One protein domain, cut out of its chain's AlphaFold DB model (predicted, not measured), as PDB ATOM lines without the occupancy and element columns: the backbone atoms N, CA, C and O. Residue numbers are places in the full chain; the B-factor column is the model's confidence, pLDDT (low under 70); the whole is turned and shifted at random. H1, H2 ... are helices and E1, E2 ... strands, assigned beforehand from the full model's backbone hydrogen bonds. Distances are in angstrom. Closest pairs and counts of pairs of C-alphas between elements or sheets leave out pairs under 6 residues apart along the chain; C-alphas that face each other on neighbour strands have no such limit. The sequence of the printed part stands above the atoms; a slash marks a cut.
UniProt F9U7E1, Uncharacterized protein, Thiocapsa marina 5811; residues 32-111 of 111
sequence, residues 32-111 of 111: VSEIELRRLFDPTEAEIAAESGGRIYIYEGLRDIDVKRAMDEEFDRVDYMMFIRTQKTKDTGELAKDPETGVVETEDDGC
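Overview. This is residues 32 to 111 of the 111 residues of an uncharacterized protein of Thiocapsa marina 5811 (UniProt F9U7E1). A small ribbon of two parallel strands, E1 and E2, has helices H1 and H3 side by side over one face, while H2 sits beyond the end where the strands begin. From the other end of the ribbon, residues 85 to 111, with no named element, run out in long loops. The printed part has 80 residues with three named helices and two named strands, in the order H1 H2 E1 H3 E2; the class is mixed, with 36 residues in named elements, under half. It is only just compact, close to loose, with a radius of gyration of the C-alphas of 13.8 A, and elongated, spanning 45 by 27 by 21 A.

Arrangement. Look first at E1, residues 57 to 60, and E2, residues 81 to 84: they are parallel at 23 degrees, with N 59 and O 82 2.8 A apart and N 84 and O 59 3.0 A apart, within hydrogen-bond range. With H3, residues 64 to 73, between them they form a strand-helix-strand unit, two parallel neighbour strands joined through a helix, with a right-handed crossover. The closest C-alphas of H3 and E2, Val 67 and Phe 83, are 7.4 A apart. H1, residues 32 to 41, is close to H3 but not clearly touching, at a shallow tilt of 29 degrees, the same way; their closest C-alphas, Leu 40 and Ala 70, are 7.3 A apart. The closest C-alphas of H1 and E1, Glu 36 and Tyr 59, are 6.3 A apart. H2, residues 45 to 52, is about perpendicular to H1 at 79 degrees, and apart from H3 and E2. In H1, H2 and H3 every O i to N i+4 pair is within hydrogen-bond range.

Along the chain. Find C-alpha 57 at (-23.951, 27.360, -44.007), where E1 begins its 9.8 A; E2 spans 9.9 A and ends at C-alpha 84, (-34.024, 23.877, -44.013). H1 begins at C-alpha 32, (-24.434, 17.370, -52.030), and spans 14.5 A; H3 spans 14.1 A and H2 10.4 A.

Size, cuts and confidence. The C-alphas farthest apart, those of Ala 49 and Glu 100, are 45.2 A apart. The printed part has no cut, and the links between its named elements are tight but for H3 to E2, which is short. Residues 109 to 111, at the chain's end, have pLDDT under 70.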
ATOM      1  N   VAL A  32     -24.112  16.177 -52.833       71.19
ATOM      2  CA  VAL A  32     -24.434  17.370 -52.030       71.19
ATOM      3  C   VAL A  32     -24.693  17.009 -50.566       71.19
ATOM      4  O   VAL A  32     -24.120  17.633 -49.678       71.19
ATOM      5  N   SER A  33     -25.502  15.977 -50.307       80.31
ATOM      6  CA  SER A  33     -25.836  15.564 -48.938       80.31
ATOM      7  C   SER A  33     -24.635  14.982 -48.186       80.31
ATOM      8  O   SER A  33     -24.499  15.202 -46.983       80.31
ATOM      9  N   GLU A  34     -23.729  14.289 -48.879       86.31
ATOM     10  CA  GLU A  34     -22.488  13.778 -48.289       86.31
ATOM     11  C   GLU A  34     -21.527  14.916 -47.919       86.31
ATOM     12  O   GLU A  34     -20.989  14.935 -46.810       86.31
ATOM     13  N   ILE A  35     -21.356  15.907 -48.802       88.50
ATOM     14  CA  ILE A  35     -20.537  17.093 -48.517       88.50
ATOM     15  C   ILE A  35     -21.118  17.888 -47.344       88.50
ATOM     16  O   ILE A  35     -20.359  18.365 -46.497       88.50
ATOM     17  N   GLU A  36     -22.441  18.035 -47.290       93.81
ATOM     18  CA  GLU A  36     -23.143  18.710 -46.200       93.81
ATOM     19  C   GLU A  36     -22.937  17.995 -44.866       93.81
ATOM     20  O   GLU A  36     -22.494  18.623 -43.907       93.81
ATOM     21  N   LEU A  37     -23.151  16.680 -44.805       93.31
ATOM     22  CA  LEU A  37     -22.924  15.906 -43.583       93.31
ATOM     23  C   LEU A  37     -21.456  15.912 -43.151       93.31
ATOM     24  O   LEU A  37     -21.177  16.053 -41.960       93.31
ATOM     25  N   ARG A  38     -20.511  15.809 -44.095       95.31
ATOM     26  CA  ARG A  38     -19.083  15.937 -43.781       95.31
ATOM     27  C   ARG A  38     -18.791  17.308 -43.186       95.31
ATOM     28  O   ARG A  38     -18.196  17.375 -42.129       95.31
ATOM     29  N   ARG A  39     -19.206  18.406 -43.820       96.00
ATOM     30  CA  ARG A  39     -18.943  19.759 -43.296       96.00
ATOM     31  C   ARG A  39     -19.590  19.988 -41.924       96.00
ATOM     32  O   ARG A  39     -19.046  20.735 -41.110       96.00
ATOM     33  N   LEU A  40     -20.739  19.362 -41.680       96.38
ATOM     34  CA  LEU A  40     -21.431  19.460 -40.403       96.38
ATOM     35  C   LEU A  40     -20.611  18.823 -39.272       96.38
ATOM     36  O   LEU A  40     -20.377  19.500 -38.279       96.38
ATOM     37  N   PHE A  41     -20.125  17.589 -39.452       96.25
ATOM     38  CA  PHE A  41     -19.497  16.790 -38.381       96.25
ATOM     39  C   PHE A  41     -17.965  16.636 -38.474       96.25
ATOM     40  O   PHE A  41     -17.337  16.119 -37.556       96.25
ATOM     41  N   ASP A  42     -17.361  17.038 -39.589       96.75
ATOM     42  CA  ASP A  42     -15.918  17.012 -39.867       96.75
ATOM     43  C   ASP A  42     -15.537  18.199 -40.787       96.75
ATOM     44  O   ASP A  42     -15.178  18.030 -41.967       96.75
ATOM     45  N   PRO A  43     -15.716  19.445 -40.302       96.69
ATOM     46  CA  PRO A  43     -15.353  20.630 -41.060       96.69
ATOM     47  C   PRO A  43     -13.837  20.722 -41.240       96.69
ATOM     48  O   PRO A  43     -13.040  20.419 -40.356       96.69
ATOM     49  N   THR A  44     -13.419  21.242 -42.385       97.38
ATOM     50  CA  THR A  44     -12.029  21.651 -42.586       97.38
ATOM     51  C   THR A  44     -11.734  22.951 -41.834       97.38
ATOM     52  O   THR A  44     -12.612  23.790 -41.648       97.38
ATOM     53  N   GLU A  45     -10.464  23.197 -41.510       97.75
ATOM     54  CA  GLU A  45     -10.011  24.468 -40.914       97.75
ATOM     55  C   GLU A  45     -10.457  25.706 -41.712       97.75
ATOM     56  O   GLU A  45     -10.759  26.757 -41.154       97.75
ATOM     57  N   ALA A  46     -10.528  25.586 -43.041       98.00
ATOM     58  CA  ALA A  46     -10.996  26.665 -43.905       98.00
ATOM     59  C   ALA A  46     -12.504  26.930 -43.754       98.00
ATOM     60  O   ALA A  46     -12.930  28.082 -43.843       98.00
ATOM     61  N   GLU A  47     -13.307  25.888 -43.531       97.75
ATOM     62  CA  GLU A  47     -14.746  26.002 -43.264       97.75
ATOM     63  C   GLU A  47     -14.983  26.626 -41.880       97.75
ATOM     64  O   GLU A  47     -15.744  27.587 -41.788       97.75
ATOM     65  N   ILE A  48     -14.234  26.201 -40.853       97.12
ATOM     66  CA  ILE A  48     -14.273  26.796 -39.502       97.12
ATOM     67  C   ILE A  48     -13.895  28.285 -39.542       97.12
ATOM     68  O   ILE A  48     -14.565  29.133 -38.948       97.12
ATOM     69  N   ALA A  49     -12.829  28.631 -40.268       97.69
ATOM     70  CA  ALA A  49     -12.405  30.020 -40.423       97.69
ATOM     71  C   ALA A  49     -13.459  30.865 -41.157       97.69
ATOM     72  O   ALA A  49     -13.633  32.043 -40.845       97.69
ATOM     73  N   ALA A  50     -14.176  30.276 -42.118       98.06
ATOM     74  CA  ALA A  50     -15.256  30.957 -42.819       98.06
ATOM     75  C   ALA A  50     -16.470  31.197 -41.906       98.06
ATOM     76  O   ALA A  50     -16.996  32.312 -41.908       98.06
ATOM     77  N   GLU A  51     -16.879  30.201 -41.113       97.38
ATOM     78  CA  GLU A  51     -17.939  30.324 -40.092       97.38
ATOM     79  C   GLU A  51     -17.598  31.424 -39.086       97.38
ATOM     80  O   GLU A  51     -18.361  32.372 -38.920       97.38
ATOM     81  N   SER A  52     -16.382  31.389 -38.534       95.19
ATOM     82  CA  SER A  52     -15.869  32.412 -37.608       95.19
ATOM     83  C   SER A  52     -15.820  33.816 -38.233       95.19
ATOM     84  O   SER A  52     -15.874  34.827 -37.532       95.19
ATOM     85  N   GLY A  53     -15.718  33.894 -39.564       96.81
ATOM     86  CA  GLY A  53     -15.814  35.125 -40.350       96.81
ATOM     87  C   GLY A  53     -17.248  35.598 -40.626       96.81
ATOM     88  O   GLY A  53     -17.426  36.599 -41.320       96.81
ATOM     89  N   GLY A  54     -18.260  34.896 -40.110       96.69
ATOM     90  CA  GLY A  54     -19.682  35.204 -40.257       96.69
ATOM     91  C   GLY A  54     -20.371  34.514 -41.436       96.69
ATOM     92  O   GLY A  54     -21.477  34.913 -41.807       96.69
ATOM     93  N   ARG A  55     -19.749  33.510 -42.070       97.62
ATOM     94  CA  ARG A  55     -20.427  32.717 -43.106       97.62
ATOM     95  C   ARG A  55     -21.463  31.802 -42.461       97.62
ATOM     96  O   ARG A  55     -21.115  30.986 -41.624       97.62
ATOM     97  N   ILE A  56     -22.699  31.880 -42.949       95.88
ATOM     98  CA  ILE A  56     -23.749  30.914 -42.622       95.88
ATOM     99  C   ILE A  56     -23.732  29.781 -43.648       95.88
ATOM    100  O   ILE A  56     -23.742  30.040 -44.857       95.88
ATOM    101  N   TYR A  57     -23.728  28.538 -43.176       96.19
ATOM    102  CA  TYR A  57     -23.951  27.360 -44.007       96.19
ATOM    103  C   TYR A  57     -25.401  26.900 -43.896       96.19
ATOM    104  O   TYR A  57     -25.924  26.711 -42.802       96.19
ATOM    105  N   ILE A  58     -26.037  26.715 -45.052       94.25
ATOM    106  CA  ILE A  58     -27.376  26.141 -45.147       94.25
ATOM    107  C   ILE A  58     -27.217  24.642 -45.390       94.25
ATOM    108  O   ILE A  58     -26.469  24.241 -46.285       94.25
ATOM    109  N   TYR A  59     -27.895  23.848 -44.575       94.56
ATOM    110  CA  TYR A  59     -27.984  22.400 -44.684       94.56
ATOM    111  C   TYR A  59     -29.419  22.045 -45.060       94.56
ATOM    112  O   TYR A  59     -30.359  22.429 -44.355       94.56
ATOM    113  N   GLU A  60     -29.595  21.349 -46.177       93.31
ATOM    114  CA  GLU A  60     -30.915  21.088 -46.745       93.31
ATOM    115  C   GLU A  60     -31.281  19.613 -46.627       93.31
ATOM    116  O   GLU A  60     -30.541  18.724 -47.043       93.31
ATOM    117  N   GLY A  61     -32.473  19.338 -46.098       93.12
ATOM    118  CA  GLY A  61     -32.993  17.977 -46.084       93.12
ATOM    119  C   GLY A  61     -32.216  17.040 -45.162       93.12
ATOM    120  O   GLY A  61     -32.191  15.837 -45.409       93.12
ATOM    121  N   LEU A  62     -31.587  17.546 -44.100       93.88
ATOM    122  CA  LEU A  62     -31.055  16.669 -43.058       93.88
ATOM    123  C   LEU A  62     -32.195  15.998 -42.295       93.88
ATOM    124  O   LEU A  62     -33.297  16.536 -42.216       93.88
ATOM    125  N   ARG A  63     -31.937  14.826 -41.710       95.06
ATOM    126  CA  ARG A  63     -32.903  14.200 -40.801       95.06
ATOM    127  C   ARG A  63     -32.935  14.970 -39.487       95.06
ATOM    128  O   ARG A  63     -31.888  15.401 -39.009       95.06
ATOM    129  N   ASP A  64     -34.100  15.062 -38.865       95.50
ATOM    130  CA  ASP A  64     -34.281  15.664 -37.537       95.50
ATOM    131  C   ASP A  64     -33.312  15.105 -36.474       95.50
ATOM    132  O   ASP A  64     -32.785  15.857 -35.658       95.50
ATOM    133  N   ILE A  65     -32.983  13.812 -36.523       95.38
ATOM    134  CA  ILE A  65     -31.989  13.182 -35.644       95.38
ATOM    135  C   ILE A  65     -30.560  13.677 -35.896       95.38
ATOM    136  O   ILE A  65     -29.783  13.779 -34.948       95.38
ATOM    137  N   ASP A  66     -30.209  14.007 -37.141       95.00
ATOM    138  CA  ASP A  66     -28.897  14.564 -37.479       95.00
ATOM    139  C   ASP A  66     -28.834  16.044 -37.068       95.00
ATOM    140  O   ASP A  66     -27.824  16.484 -36.522       95.00
ATOM    141  N   VAL A  67     -29.933  16.791 -37.245       94.69
ATOM    142  CA  VAL A  67     -30.068  18.172 -36.746       94.69
ATOM    143  C   VAL A  67     -29.947  18.200 -35.226       94.69
ATOM    144  O   VAL A  67     -29.152  18.965 -34.691       94.69
ATOM    145  N   LYS A  68     -30.670  17.327 -34.518       95.31
ATOM    146  CA  LYS A  68     -30.582  17.201 -33.059       95.31
ATOM    147  C   LYS A  68     -29.154  16.904 -32.609       95.31
ATOM    148  O   LYS A  68     -28.675  17.545 -31.681       95.31
ATOM    149  N   ARG A  69     -28.464  15.979 -33.284       95.50
ATOM    150  CA  ARG A  69     -27.056  15.694 -32.997       95.50
ATOM    151  C   ARG A  69     -26.186  16.936 -33.175       95.50
ATOM    152  O   ARG A  69     -25.377  17.213 -32.305       95.50
ATOM    153  N   ALA A  70     -26.377  17.704 -34.246       95.69
ATOM    154  CA  ALA A  70     -25.642  18.951 -34.449       95.69
ATOM    155  C   ALA A  70     -25.923  19.990 -33.351       95.69
ATOM    156  O   ALA A  70     -24.992  20.633 -32.884       95.69
ATOM    157  N   MET A  71     -27.171  20.120 -32.883       95.38
ATOM    158  CA  MET A  71     -27.491  21.001 -31.746       95.38
ATOM    159  C   MET A  71     -26.741  20.598 -30.467       95.38
ATOM    160  O   MET A  71     -26.361  21.463 -29.680       95.38
ATOM    161  N   ASP A  72     -26.558  19.292 -30.255       96.00
ATOM    162  CA  ASP A  72     -25.938  18.740 -29.048       96.00
ATOM    163  C   ASP A  72     -24.393  18.737 -29.128       96.00
ATOM    164  O   ASP A  72     -23.724  18.997 -28.126       96.00
ATOM    165  N   GLU A  73     -23.818  18.438 -30.298       96.38
ATOM    166  CA  GLU A  73     -22.373  18.230 -30.499       96.38
ATOM    167  C   GLU A  73     -21.651  19.469 -31.058       96.38
ATOM    168  O   GLU A  73     -20.511  19.733 -30.682       96.38
ATOM    169  N   GLU A  74     -22.315  20.269 -31.896       95.62
ATOM    170  CA  GLU A  74     -21.729  21.418 -32.609       95.62
ATOM    171  C   GLU A  74     -22.155  22.758 -31.984       95.62
ATOM    172  O   GLU A  74     -22.362  23.758 -32.678       95.62
ATOM    173  N   PHE A  75     -22.297  22.786 -30.653       92.81
ATOM    174  CA  PHE A  75     -22.871  23.908 -29.901       92.81
ATOM    175  C   PHE A  75     -22.219  25.265 -30.218       92.81
ATOM    176  O   PHE A  75     -22.920  26.253 -30.408       92.81
ATOM    177  N   ASP A  76     -20.890  25.316 -30.343       93.69
ATOM    178  CA  ASP A  76     -20.159  26.564 -30.616       93.69
ATOM    179  C   ASP A  76     -20.292  27.049 -32.072       93.69
ATOM    180  O   ASP A  76     -19.895  28.169 -32.400       93.69
ATOM    181  N   ARG A  77     -20.824  26.207 -32.964       95.88
ATOM    182  CA  ARG A  77     -20.925  26.482 -34.402       95.88
ATOM    183  C   ARG A  77     -22.359  26.669 -34.878       95.88
ATOM    184  O   ARG A  77     -22.556  27.181 -35.978       95.88
ATOM    185  N   VAL A  78     -23.349  26.280 -34.075       93.69
ATOM    186  CA  VAL A  78     -24.765  26.270 -34.467       93.69
ATOM    187  C   VAL A  78     -25.286  27.640 -34.912       93.69
ATOM    188  O   VAL A  78     -26.110  27.716 -35.820       93.69
ATOM    189  N   ASP A  79     -24.738  28.728 -34.363       94.19
ATOM    190  CA  ASP A  79     -25.063  30.109 -34.753       94.19
ATOM    191  C   ASP A  79     -24.714  30.424 -36.220       94.19
ATOM    192  O   ASP A  79     -25.251  31.363 -36.814       94.19
ATOM    193  N   TYR A  80     -23.826  29.631 -36.825       97.31
ATOM    194  CA  TYR A  80     -23.405  29.742 -38.220       97.31
ATOM    195  C   TYR A  80     -24.086  28.716 -39.133       97.31
ATOM    196  O   TYR A  80     -23.677  28.528 -40.284       97.31
ATOM    197  N   MET A  81     -25.133  28.050 -38.647       95.88
ATOM    198  CA  MET A  81     -25.834  26.988 -39.359       95.88
ATOM    199  C   MET A  81     -27.315  27.321 -39.518       95.88
ATOM    200  O   MET A  81     -27.973  27.811 -38.605       95.88
ATOM    201  N   MET A  82     -27.859  27.016 -40.691       95.38
ATOM    202  CA  MET A  82     -29.291  27.076 -40.958       95.38
ATOM    203  C   MET A  82     -29.744  25.739 -41.527       95.38
ATOM    204  O   MET A  82     -29.207  25.276 -42.530       95.38
ATOM    205  N   PHE A  83     -30.735  25.127 -40.889       94.19
ATOM    206  CA  PHE A  83     -31.307  23.854 -41.310       94.19
ATOM    207  C   PHE A  83     -32.645  24.131 -41.986       94.19
ATOM    208  O   PHE A  83     -33.505  24.769 -41.385       94.19
ATOM    209  N   ILE A  84     -32.795  23.688 -43.233       93.38
ATOM    210  CA  ILE A  84     -34.024  23.877 -44.013       93.38
ATOM    211  C   ILE A  84     -34.558  22.543 -44.517       93.38
ATOM    212  O   ILE A  84     -33.794  21.606 -44.784       93.38
ATOM    213  N   ARG A  85     -35.881  22.467 -44.683       93.31
ATOM    214  CA  ARG A  85     -36.602  21.256 -45.112       93.31
ATOM    215  C   ARG A  85     -36.185  20.000 -44.336       93.31
ATOM    216  O   ARG A  85     -36.050  18.927 -44.927       93.31
ATOM    217  N   THR A  86     -35.955  20.132 -43.029       94.19
ATOM    218  CA  THR A  86     -35.565  19.026 -42.143       94.19
ATOM    219  C   THR A  86     -36.534  17.857 -42.311       94.19
ATOM    220  O   THR A  86     -37.742  18.034 -42.192       94.19
ATOM    221  N   GLN A  87     -36.028  16.666 -42.612       95.25
ATOM    222  CA  GLN A  87     -36.834  15.467 -42.820       95.25
ATOM    223  C   GLN A  87     -37.172  14.826 -41.473       95.25
ATOM    224  O   GLN A  87     -36.272  14.499 -40.696       95.25
ATOM    225  N   LYS A  88     -38.459  14.591 -41.213       95.50
ATOM    226  CA  LYS A  88     -38.908  13.938 -39.981       95.50
ATOM    227  C   LYS A  88     -38.527  12.464 -39.973       95.50
ATOM    228  O   LYS A  88     -38.634  11.777 -40.998       95.50
ATOM    229  N   THR A  89     -38.166  11.944 -38.808       96.31
ATOM    230  CA  THR A  89     -37.966  10.510 -38.599       96.31
ATOM    231  C   THR A  89     -38.976   9.926 -37.618       96.31
ATOM    232  O   THR A  89     -39.606  10.611 -36.816       96.31
ATOM    233  N   LYS A  90     -39.190   8.616 -37.735       95.12
ATOM    234  CA  LYS A  90     -39.932   7.808 -36.764       95.12
ATOM    235  C   LYS A  90     -39.019   7.459 -35.589       95.12
ATOM    236  O   LYS A  90     -37.802   7.545 -35.704       95.12
ATOM    237  N   ASP A  91     -39.587   6.879 -34.534       92.00
ATOM    238  CA  ASP A  91     -38.826   6.355 -33.383       92.00
ATOM    239  C   ASP A  91     -37.733   5.336 -33.768       92.00
ATOM    240  O   ASP A  91     -36.778   5.119 -33.027       92.00
ATOM    241  N   THR A  92     -37.855   4.696 -34.936       93.31
ATOM    242  CA  THR A  92     -36.854   3.767 -35.485       93.31
ATOM    243  C   THR A  92     -35.667   4.462 -36.163       93.31
ATOM    244  O   THR A  92     -34.716   3.786 -36.551       93.31
ATOM    245  N   GLY A  93     -35.717   5.784 -36.349       89.50
ATOM    246  CA  GLY A  93     -34.760   6.573 -37.132       89.50
ATOM    247  C   GLY A  93     -34.988   6.526 -38.650       89.50
ATOM    248  O   GLY A  93     -34.225   7.124 -39.412       89.50
ATOM    249  N   GLU A  94     -36.020   5.816 -39.116       94.19
ATOM    250  CA  GLU A  94     -36.432   5.816 -40.523       94.19
ATOM    251  C   GLU A  94     -37.203   7.089 -40.875       94.19
ATOM    252  O   GLU A  94     -37.939   7.619 -40.046       94.19
ATOM    253  N   LEU A  95     -37.108   7.532 -42.131       95.62
ATOM    254  CA  LEU A  95     -37.869   8.683 -42.622       95.62
ATOM    255  C   LEU A  95     -39.380   8.463 -42.467       95.62
ATOM    256  O   LEU A  95     -39.933   7.445 -42.910       95.62
ATOM    257  N   ALA A  96     -40.052   9.443 -41.869       95.12
ATOM    258  CA  ALA A  96     -41.502   9.527 -41.874       95.12
ATOM    259  C   ALA A  96     -41.981   9.869 -43.292       95.12
ATOM    260  O   ALA A  96     -41.380  10.683 -43.995       95.12
ATOM    261  N   LYS A  97     -43.044   9.199 -43.736       95.88
ATOM    262  CA  LYS A  97     -43.641   9.408 -45.053       95.88
ATOM    263  C   LYS A  97     -45.136   9.560 -44.891       95.88
ATOM    264  O   LYS A  97     -45.746   8.753 -44.186       95.88
ATOM    265  N   ASP A  98     -45.691  10.515 -45.614       92.75
ATOM    266  CA  ASP A  98     -47.127  10.704 -45.707       92.75
ATOM    267  C   ASP A  98     -47.772   9.432 -46.307       92.75
ATOM    268  O   ASP A  98     -47.302   8.921 -47.334       92.75
ATOM    269  N   PRO A  99     -48.812   8.865 -45.670       91.19
ATOM    270  CA  PRO A  99     -49.377   7.580 -46.073       91.19
ATOM    271  C   PRO A  99     -50.184   7.642 -47.377       91.19
ATOM    272  O   PRO A  99     -50.396   6.599 -47.997       91.19
ATOM    273  N   GLU A 100     -50.637   8.824 -47.796       93.38
ATOM    274  CA  GLU A 100     -51.450   9.007 -49.002       93.38
ATOM    275  C   GLU A 100     -50.575   9.254 -50.237       93.38
ATOM    276  O   GLU A 100     -50.855   8.747 -51.325       93.38
ATOM    277  N   THR A 101     -49.493  10.010 -50.069       93.44
ATOM    278  CA  THR A 101     -48.620  10.480 -51.153       93.44
ATOM    279  C   THR A 101     -47.287   9.735 -51.223       93.44
ATOM    280  O   THR A 101     -46.647   9.714 -52.275       93.44
ATOM    281  N   GLY A 102     -46.843   9.121 -50.122       92.31
ATOM    282  CA  GLY A 102     -45.534   8.474 -50.000       92.31
ATOM    283  C   GLY A 102     -44.347   9.445 -49.964       92.31
ATOM    284  O   GLY A 102     -43.195   8.993 -49.988       92.31
ATOM    285  N   VAL A 103     -44.608  10.756 -49.922       93.19
ATOM    286  CA  VAL A 103     -43.593  11.812 -49.840       93.19
ATOM    287  C   VAL A 103     -43.021  11.855 -48.424       93.19
ATOM    288  O   VAL A 103     -43.733  11.602 -47.455       93.19
ATOM    289  N   VAL A 104     -41.720  12.134 -48.305       93.88
ATOM    290  CA  VAL A 104     -41.075  12.301 -46.997       93.88
ATOM    291  C   VAL A 104     -41.642  13.537 -46.315       93.88
ATOM    292  O   VAL A 104     -41.696  14.607 -46.916       93.88
ATOM    293  N   GLU A 105     -42.053  13.384 -45.062       94.00
ATOM    294  CA  GLU A 105     -42.509  14.516 -44.267       94.00
ATOM    295  C   GLU A 105     -41.323  15.404 -43.890       94.00
ATOM    296  O   GLU A 105     -40.318  14.921 -43.365       94.00
ATOM    297  N   THR A 106     -41.460  16.706 -44.113       93.94
ATOM    298  CA  THR A 106     -40.481  17.708 -43.690       93.94
ATOM    299  C   THR A 106     -41.077  18.631 -42.633       93.94
ATOM    300  O   THR A 106     -42.297  18.790 -42.541       93.94
ATOM    301  N   GLU A 107     -40.229  19.218 -41.798       87.44
ATOM    302  CA  GLU A 107     -40.615  20.318 -40.919       87.44
ATOM    303  C   GLU A 107     -40.967  21.557 -41.752       87.44
ATOM    304  O   GLU A 107     -40.359  21.807 -42.795       87.44
ATOM    305  N   ASP A 108     -41.985  22.292 -41.302       78.31
ATOM    306  CA  ASP A 108     -42.369  23.587 -41.863       78.31
ATOM    307  C   ASP A 108     -41.478  24.653 -41.218       78.31
ATOM    308  O   ASP A 108     -41.651  25.002 -40.047       78.31
ATOM    309  N   ASP A 109     -40.475  25.106 -41.967       68.50
ATOM    310  CA  ASP A 109     -39.510  26.125 -41.557       68.50
ATOM    311  C   ASP A 109     -40.044  27.563 -41.747       68.50
ATOM    312  O   ASP A 109     -39.304  28.535 -41.570       68.50
ATOM    313  N   GLY A 110     -41.351  27.716 -42.010       61.34
ATOM    314  CA  GLY A 110     -42.066  28.991 -41.940       61.34
ATOM    315  C   GLY A 110     -41.876  29.909 -43.148       61.34
ATOM    316  O   GLY A 110     -42.045  31.125 -42.999       61.34
ATOM    317  N   CYS A 111     -41.529  29.356 -44.314       49.22
ATOM    318  CA  CYS A 111     -41.461  30.071 -45.595       49.22
ATOM    319  C   CYS A 111     -42.649  29.772 -46.522       49.22
ATOM    320  O   CYS A 111     -42.911  28.583 -46.805       49.22
TER     321      CYS A 111